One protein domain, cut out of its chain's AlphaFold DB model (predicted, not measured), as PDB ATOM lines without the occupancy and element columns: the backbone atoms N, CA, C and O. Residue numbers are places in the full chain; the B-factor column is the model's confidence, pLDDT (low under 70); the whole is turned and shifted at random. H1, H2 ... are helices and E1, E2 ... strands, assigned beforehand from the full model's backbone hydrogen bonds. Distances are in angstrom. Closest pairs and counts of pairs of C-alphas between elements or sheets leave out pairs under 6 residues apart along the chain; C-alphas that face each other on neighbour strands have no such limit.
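What this domain is: This is residues 197 to 261 of the 480 residues of an uncharacterized protein of Panagrellus redivivus (UniProt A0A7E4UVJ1). What is the picture? A long two-stranded hairpin, E1 and E2, makes the longest axis, and the short helix H1 packs near its turn. Residues 197 to 215 run along the hairpin; residues 236 to 249 arch from E2 back to H1. What is it made of? The 65 printed residues, under half in named elements, hold E1, E2 and H1 in that order: a mixed class, with an antiparallel sheet E1 - E2. It is compact, radius of gyration of the C-alphas 12.3 A, and spans 39 by 20 by 14 A.

Where its parts are: Where are the strands? E1, residues 216 to 224, spans 23.3 A from C-alpha 216 at (134.846, 109.177, 80.746). E2, residues 227 to 235, spans 23.0 A and bends by 56 degrees at residue 232. Where is the helix? H1, residues 250 to 257, ends with C-alpha 257 at (110.045, 112.570, 79.751).

How they stand to each other: How do the strands pair? They are antiparallel at 154 degrees, with N 220 and O 231 2.9 A apart, within hydrogen-bond range. What comes closest to H1? The closest C-alphas of E1 and H1 are Trp 221 and Arg 250, 5.9 A; those of E2 and H1 are Cys 228 and Cys 253, 6.0 A. Is H1's backbone complete? Every O i to N i+4 pair is within hydrogen-bond range.

The domain as a whole: Which link is long? E2 to H1, 14 residues. Is anything cut or uncertain? The printed part has no cut, and residue 261 alone has pLDDT under 70.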
ATOM      1  N   PHE A 197     116.411 117.653  74.942       92.62
ATOM      2  CA  PHE A 197     116.880 116.455  75.633       92.62
ATOM      3  C   PHE A 197     116.278 115.204  74.995       92.62
ATOM      4  O   PHE A 197     115.128 115.204  74.551       92.62
ATOM      5  N   THR A 198     117.047 114.118  74.956       94.88
ATOM      6  CA  THR A 198     116.547 112.826  74.483       94.88
ATOM      7  C   THR A 198     116.075 111.986  75.659       94.88
ATOM      8  O   THR A 198     116.862 111.676  76.549       94.88
ATOM      9  N   CYS A 199     114.822 111.542  75.618       96.31
ATOM     10  CA  CYS A 199     114.277 110.619  76.614       96.31
ATOM     11  C   CYS A 199     114.758 109.174  76.455       96.31
ATOM     12  O   CYS A 199     114.595 108.371  77.371       96.31
ATOM     13  N   ASN A 200     115.339 108.852  75.299       96.50
ATOM     14  CA  ASN A 200     115.829 107.521  74.976       96.50
ATOM     15  C   ASN A 200     117.263 107.333  75.471       96.50
ATOM     16  O   ASN A 200     118.066 108.272  75.476       96.50
ATOM     17  N   ARG A 201     117.587 106.095  75.843       95.06
ATOM     18  CA  ARG A 201     118.938 105.698  76.237       95.06
ATOM     19  C   ARG A 201     119.911 105.909  75.077       95.06
ATOM     20  O   ARG A 201     119.662 105.435  73.972       95.06
ATOM     21  N   GLN A 202     121.025 106.584  75.342       94.31
ATOM     22  CA  GLN A 202     122.113 106.737  74.371       94.31
ATOM     23  C   GLN A 202     123.097 105.571  74.460       94.31
ATOM     24  O   GLN A 202     123.356 105.066  75.556       94.31
ATOM     25  N   LYS A 203     123.658 105.159  73.319       92.19
ATOM     26  CA  LYS A 203     124.627 104.059  73.256       92.19
ATOM     27  C   LYS A 203     125.878 104.416  74.053       92.19
ATOM     28  O   LYS A 203     126.383 105.534  73.968       92.19
ATOM     29  N   PHE A 204     126.374 103.466  74.841       90.69
ATOM     30  CA  PHE A 204     127.638 103.640  75.543       90.69
ATOM     31  C   PHE A 204     128.799 103.488  74.555       90.69
ATOM     32  O   PHE A 204     129.036 102.406  74.017       90.69
ATOM     33  N   GLU A 205     129.526 104.577  74.320       90.12
ATOM     34  CA  GLU A 205     130.736 104.575  73.503       90.12
ATOM     35  C   GLU A 205     131.973 104.550  74.406       90.12
ATOM     36  O   GLU A 205     132.126 105.382  75.297       90.12
ATOM     37  N   VAL A 206     132.883 103.597  74.178       85.88
ATOM     38  CA  VAL A 206     134.156 103.478  74.926       85.88
ATOM     39  C   VAL A 206     135.210 104.467  74.403       85.88
ATOM     40  O   VAL A 206     136.153 104.853  75.100       85.88
ATOM     41  N   LYS A 207     135.063 104.879  73.142       90.81
ATOM     42  CA  LYS A 207     135.959 105.799  72.443       90.81
ATOM     43  C   LYS A 207     135.138 106.952  71.895       90.81
ATOM     44  O   LYS A 207     134.057 106.730  71.375       90.81
ATOM     45  N   CYS A 208     135.685 108.155  71.976       90.75
ATOM     46  CA  CYS A 208     135.073 109.319  71.349       90.75
ATOM     47  C   CYS A 208     135.022 109.185  69.831       90.75
ATOM     48  O   CYS A 208     135.874 108.507  69.262       90.75
ATOM     49  N   ALA A 209     134.114 109.911  69.170       84.12
ATOM     50  CA  ALA A 209     133.968 109.921  67.709       84.12
ATOM     51  C   ALA A 209     135.293 110.159  66.948       84.12
ATOM     52  O   ALA A 209     135.504 109.617  65.868       84.12
ATOM     53  N   ALA A 210     136.239 110.903  67.537       80.94
ATOM     54  CA  ALA A 210     137.582 111.114  66.983       80.94
ATOM     55  C   ALA A 210     138.549 109.917  67.157       80.94
ATOM     56  O   ALA A 210     139.739 110.043  66.868       80.94
ATOM     57  N   GLY A 211     138.092 108.790  67.714       80.25
ATOM     58  CA  GLY A 211     138.804 107.519  67.908       80.25
ATOM     59  C   GLY A 211     140.004 107.535  68.868       80.25
ATOM     60  O   GLY A 211     140.470 106.478  69.288       80.25
ATOM     61  N   THR A 212     140.510 108.712  69.229       82.50
ATOM     62  CA  THR A 212     141.813 108.902  69.893       82.50
ATOM     63  C   THR A 212     141.728 109.044  71.408       82.50
ATOM     64  O   THR A 212     142.702 108.760  72.104       82.50
ATOM     65  N   LYS A 213     140.578 109.463  71.944       85.88
ATOM     66  CA  LYS A 213     140.380 109.670  73.384       85.88
ATOM     67  C   LYS A 213     139.401 108.643  73.939       85.88
ATOM     68  O   LYS A 213     138.358 108.382  73.339       85.88
ATOM     69  N   LYS A 214     139.754 108.068  75.091       84.38
ATOM     70  CA  LYS A 214     138.848 107.229  75.883       84.38
ATOM     71  C   LYS A 214     137.729 108.104  76.445       84.38
ATOM     72  O   LYS A 214     137.996 109.236  76.857       84.38
ATOM     73  N   THR A 215     136.505 107.589  76.445       91.06
ATOM     74  CA  THR A 215     135.388 108.268  77.103       91.06
ATOM     75  C   THR A 215     135.531 108.185  78.618       91.06
ATOM     76  O   THR A 215     136.119 107.249  79.167       91.06
ATOM     77  N   GLN A 216     135.022 109.197  79.307       85.00
ATOM     78  CA  GLN A 216     134.846 109.177  80.746       85.00
ATOM     79  C   GLN A 216     133.478 108.578  81.063       85.00
ATOM     80  O   GLN A 216     132.460 109.055  80.569       85.00
ATOM     81  N   ILE A 217     133.453 107.555  81.913       85.38
ATOM     82  CA  ILE A 217     132.199 106.950  82.358       85.38
ATOM     83  C   ILE A 217     131.504 107.921  83.315       85.38
ATOM     84  O   ILE A 217     132.073 108.317  84.334       85.38
ATOM     85  N   VAL A 218     130.277 108.309  82.981       89.44
ATOM     86  CA  VAL A 218     129.398 109.138  83.816       89.44
ATOM     87  C   VAL A 218     128.022 108.489  83.923       89.44
ATOM     88  O   VAL A 218     127.626 107.728  83.050       89.44
ATOM     89  N   VAL A 219     127.266 108.796  84.975       88.62
ATOM     90  CA  VAL A 219     125.881 108.323  85.116       88.62
ATOM     91  C   VAL A 219     124.914 109.316  84.461       88.62
ATOM     92  O   VAL A 219     125.035 110.532  84.652       88.62
ATOM     93  N   ARG A 220     123.957 108.797  83.688       95.38
ATOM     94  CA  ARG A 220     122.862 109.533  83.035       95.38
ATOM     95  C   ARG A 220     121.524 108.854  83.290       95.38
ATOM     96  O   ARG A 220     121.486 107.715  83.747       95.38
ATOM     97  N   TRP A 221     120.438 109.563  83.010       96.94
ATOM     98  CA  TRP A 221     119.070 109.081  83.188       96.94
ATOM     99  C   TRP A 221     118.339 109.041  81.851       96.94
ATOM    100  O   TRP A 221     118.582 109.873  80.976       96.94
ATOM    101  N   TYR A 222     117.450 108.069  81.690       97.38
ATOM    102  CA  TYR A 222     116.561 107.942  80.535       97.38
ATOM    103  C   TYR A 222     115.214 107.371  80.976       97.38
ATOM    104  O   TYR A 222     115.112 106.771  82.047       97.38
ATOM    105  N   ASN A 223     114.184 107.565  80.154       97.12
ATOM    106  CA  ASN A 223     112.858 107.016  80.402       97.12
ATOM    107  C   ASN A 223     112.773 105.596  79.819       97.12
ATOM    108  O   ASN A 223     112.843 105.414  78.602       97.12
ATOM    109  N   LYS A 224     112.592 104.605  80.690       96.31
ATOM    110  CA  LYS A 224     112.284 103.215  80.354       96.31
ATOM    111  C   LYS A 224     110.858 102.926  80.823       96.31
ATOM    112  O   LYS A 224     110.610 102.830  82.017       96.31
ATOM    113  N   ASN A 225     109.918 102.790  79.890       95.44
ATOM    114  CA  ASN A 225     108.526 102.402  80.174       95.44
ATOM    115  C   ASN A 225     107.788 103.299  81.190       95.44
ATOM    116  O   ASN A 225     106.976 102.816  81.972       95.44
ATOM    117  N   GLY A 226     108.051 104.607  81.181       94.88
ATOM    118  CA  GLY A 226     107.442 105.553  82.120       94.88
ATOM    119  C   GLY A 226     108.206 105.702  83.435       94.88
ATOM    120  O   GLY A 226     107.782 106.479  84.285       94.88
ATOM    121  N   GLU A 227     109.340 105.020  83.599       95.62
ATOM    122  CA  GLU A 227     110.215 105.150  84.758       95.62
ATOM    123  C   GLU A 227     111.585 105.710  84.361       95.62
ATOM    124  O   GLU A 227     112.183 105.323  83.358       95.62
ATOM    125  N   CYS A 228     112.110 106.633  85.164       96.88
ATOM    126  CA  CYS A 228     113.451 107.171  84.968       96.88
ATOM    127  C   CYS A 228     114.503 106.265  85.607       96.88
ATOM    128  O   CYS A 228     114.572 106.171  86.835       96.88
ATOM    129  N   VAL A 229     115.349 105.658  84.771       94.75
ATOM    130  CA  VAL A 229     116.382 104.685  85.160       94.75
ATOM    131  C   VAL A 229     117.777 105.249  84.876       94.75
ATOM    132  O   VAL A 229     117.997 105.911  83.859       94.75
ATOM    133  N   ALA A 230     118.726 104.996  85.780       92.38
ATOM    134  CA  ALA A 230     120.119 105.405  85.630       92.38
ATOM    135  C   ALA A 230     120.906 104.429  84.736       92.38
ATOM    136  O   ALA A 230     120.664 103.224  84.752       92.38
ATOM    137  N   TYR A 231     121.871 104.930  83.967       93.25
ATOM    138  CA  TYR A 231     122.770 104.110  83.150       93.25
ATOM    139  C   TYR A 231     124.143 104.785  82.957       93.25
ATOM    140  O   TYR A 231     124.242 106.013  83.045       93.25
ATOM    141  N   PRO A 232     125.213 104.010  82.707       90.44
ATOM    142  CA  PRO A 232     126.522 104.529  82.349       90.44
ATOM    143  C   PRO A 232     126.515 105.091  80.926       90.44
ATOM    144  O   PRO A 232     126.030 104.481  79.975       90.44
ATOM    145  N   PHE A 233     127.110 106.264  80.777       93.62
ATOM    146  CA  PHE A 233     127.262 106.991  79.530       93.62
ATOM    147  C   PHE A 233     128.732 107.366  79.334       93.62
ATOM    148  O   PHE A 233     129.428 107.720  80.287       93.62
ATOM    149  N   GLY A 234     129.212 107.268  78.095       92.19
ATOM    150  CA  GLY A 234     130.576 107.631  77.733       92.19
ATOM    151  C   GLY A 234     130.646 109.107  77.367       92.19
ATOM    152  O   GLY A 234     130.283 109.482  76.259       92.19
ATOM    153  N   PHE A 235     131.121 109.953  78.277       92.44
ATOM    154  CA  PHE A 235     131.287 111.382  78.025       92.44
ATOM    155  C   PHE A 235     132.675 111.692  77.461       92.44
ATOM    156  O   PHE A 235     133.695 111.268  78.009       92.44
ATOM    157  N   CYS A 236     132.738 112.458  76.376       91.12
ATOM    158  CA  CYS A 236     133.995 112.757  75.711       91.12
ATOM    159  C   CYS A 236     134.681 114.018  76.247       91.12
ATOM    160  O   CYS A 236     134.081 115.092  76.263       91.12
ATOM    161  N   PRO A 237     135.969 113.943  76.639       84.00
ATOM    162  CA  PRO A 237     136.707 115.115  77.091       84.00
ATOM    163  C   PRO A 237     136.917 116.105  75.935       84.00
ATOM    164  O   PRO A 237     137.722 115.873  75.023       84.00
ATOM    165  N   GLY A 238     136.203 117.227  76.009       85.00
ATOM    166  CA  GLY A 238     136.151 118.268  74.980       85.00
ATOM    167  C   GLY A 238     134.731 118.579  74.509       85.00
ATOM    168  O   GLY A 238     134.510 119.659  73.962       85.00
ATOM    169  N   ASP A 239     133.769 117.692  74.776       85.94
ATOM    170  CA  ASP A 239     132.368 117.974  74.492       85.94
ATOM    171  C   ASP A 239     131.846 119.038  75.453       85.94
ATOM    172  O   ASP A 239     132.069 119.000  76.666       85.94
ATOM    173  N   THR A 240     131.155 120.032  74.902       82.69
ATOM    174  CA  THR A 240     130.534 121.059  75.731       82.69
ATOM    175  C   THR A 240     129.233 120.533  76.316       82.69
ATOM    176  O   THR A 240     128.480 119.816  75.662       82.69
ATOM    177  N   VAL A 241     128.916 120.979  77.532       78.50
ATOM    178  CA  VAL A 241     127.627 120.731  78.198       78.50
ATOM    179  C   VAL A 241     126.426 121.062  77.305       78.50
ATOM    180  O   VAL A 241     125.380 120.450  77.478       78.50
ATOM    181  N   LYS A 242     126.577 121.994  76.354       81.12
ATOM    182  CA  LYS A 242     125.532 122.403  75.406       81.12
ATOM    183  C   LYS A 242     125.230 121.352  74.334       81.12
ATOM    184  O   LYS A 242     124.122 121.329  73.814       81.12
ATOM    185  N   ASN A 243     126.205 120.505  74.005       83.50
ATOM    186  CA  ASN A 243     126.052 119.451  72.998       83.50
ATOM    187  C   ASN A 243     125.516 118.148  73.605       83.50
ATOM    188  O   ASN A 243     125.100 117.247  72.881       83.50
ATOM    189  N   ASP A 244     125.535 118.049  74.933       87.69
ATOM    190  CA  ASP A 244     125.074 116.890  75.673       87.69
ATOM    191  C   ASP A 244     123.544 116.883  75.760       87.69
ATOM    192  O   ASP A 244     122.946 117.629  76.533       87.69
ATOM    193  N   LYS A 245     122.915 116.027  74.951       92.12
ATOM    194  CA  LYS A 245     121.456 115.851  74.918       92.12
ATOM    195  C   LYS A 245     120.938 114.870  75.980       92.12
ATOM    196  O   LYS A 245     119.743 114.576  75.996       92.12
ATOM    197  N   THR A 246     121.813 114.331  76.833       94.56
ATOM    198  CA  THR A 246     121.435 113.355  77.867       94.56
ATOM    199  C   THR A 246     121.042 114.031  79.177       94.56
ATOM    200  O   THR A 246     121.556 115.093  79.530       94.56
ATOM    201  N   MET A 247     120.131 113.400  79.920       95.19
ATOM    202  CA  MET A 247     119.637 113.925  81.195       95.19
ATOM    203  C   MET A 247     120.576 113.517  82.325       95.19
ATOM    204  O   MET A 247     120.986 112.355  82.442       95.19
ATOM    205  N   ARG A 248     120.951 114.483  83.156       93.06
ATOM    206  CA  ARG A 248     121.986 114.319  84.184       93.06
ATOM    207  C   ARG A 248     121.407 113.939  85.527       93.06
ATOM    208  O   ARG A 248     122.076 113.260  86.304       93.06
ATOM    209  N   THR A 249     120.182 114.371  85.788       91.56
ATOM    210  CA  THR A 249     119.472 114.118  87.038       91.56
ATOM    211  C   THR A 249     118.206 113.308  86.784       91.56
ATOM    212  O   THR A 249     117.674 113.267  85.670       91.56
ATOM    213  N   ARG A 250     117.729 112.623  87.826       92.81
ATOM    214  CA  ARG A 250     116.478 111.866  87.748       92.81
ATOM    215  C   ARG A 250     115.305 112.818  87.543       92.81
ATOM    216  O   ARG A 250     114.398 112.513  86.782       92.81
ATOM    217  N   GLU A 251     115.354 113.967  88.203       92.31
ATOM    218  CA  GLU A 251     114.332 115.005  88.191       92.31
ATOM    219  C   GLU A 251     114.176 115.617  86.793       92.31
ATOM    220  O   GLU A 251     113.050 115.762  86.325       92.31
ATOM    221  N   GLU A 252     115.284 115.873  86.082       93.62
ATOM    222  CA  GLU A 252     115.251 116.256  84.661       93.62
ATOM    223  C   GLU A 252     114.504 115.207  83.832       93.62
ATOM    224  O   GLU A 252     113.617 115.543  83.053       93.62
ATOM    225  N   CYS A 253     114.806 113.925  84.035       96.19
ATOM    226  CA  CYS A 253     114.109 112.862  83.321       96.19
ATOM    227  C   CYS A 253     112.608 112.825  83.619       96.19
ATOM    228  O   CYS A 253     111.810 112.696  82.690       96.19
ATOM    229  N   VAL A 254     112.205 112.977  84.880       95.56
ATOM    230  CA  VAL A 254     110.783 112.970  85.246       95.56
ATOM    231  C   VAL A 254     110.062 114.150  84.588       95.56
ATOM    232  O   VAL A 254     109.068 113.940  83.894       95.56
ATOM    233  N   ALA A 255     110.615 115.359  84.695       94.19
ATOM    234  CA  ALA A 255     110.014 116.562  84.123       94.19
ATOM    235  C   ALA A 255     109.909 116.494  82.587       94.19
ATOM    236  O   ALA A 255     108.842 116.697  82.006       94.19
ATOM    237  N   PHE A 256     111.009 116.161  81.904       93.69
ATOM    238  CA  PHE A 256     111.048 116.198  80.441       93.69
ATOM    239  C   PHE A 256     110.379 114.992  79.782       93.69
ATOM    240  O   PHE A 256     109.822 115.132  78.694       93.69
ATOM    241  N   CYS A 257     110.426 113.817  80.411       94.94
ATOM    242  CA  CYS A 257     110.045 112.570  79.751       94.94
ATOM    243  C   CYS A 257     108.797 111.899  80.306       94.94
ATOM    244  O   CYS A 257     108.266 111.024  79.618       94.94
ATOM    245  N   ILE A 258     108.353 112.255  81.513       94.81
ATOM    246  CA  ILE A 258     107.141 111.707  82.135       94.81
ATOM    247  C   ILE A 258     106.067 112.796  82.196       94.81
ATOM    248  O   ILE A 258     104.989 112.607  81.641       94.81
ATOM    249  N   GLU A 259     106.369 113.951  82.790       91.06
ATOM    250  CA  GLU A 259     105.381 115.016  83.025       91.06
ATOM    251  C   GLU A 259     104.968 115.729  81.728       91.06
ATOM    252  O   GLU A 259     103.782 115.926  81.480       91.06
ATOM    253  N   ASN A 260     105.909 116.010  80.821       80.12
ATOM    254  CA  ASN A 260     105.594 116.625  79.521       80.12
ATOM    255  C   ASN A 260     104.951 115.666  78.503       80.12
ATOM    256  O   ASN A 260     104.583 116.086  77.405       80.12
ATOM    257  N   LYS A 261     104.813 114.376  78.839       65.38
ATOM    258  CA  LYS A 261     104.180 113.380  77.966       65.38
ATOM    259  C   LYS A 261     102.666 113.326  78.096       65.38
ATOM    260  O   LYS A 261     102.072 112.544  77.365       65.38
TER     261      LYS A 261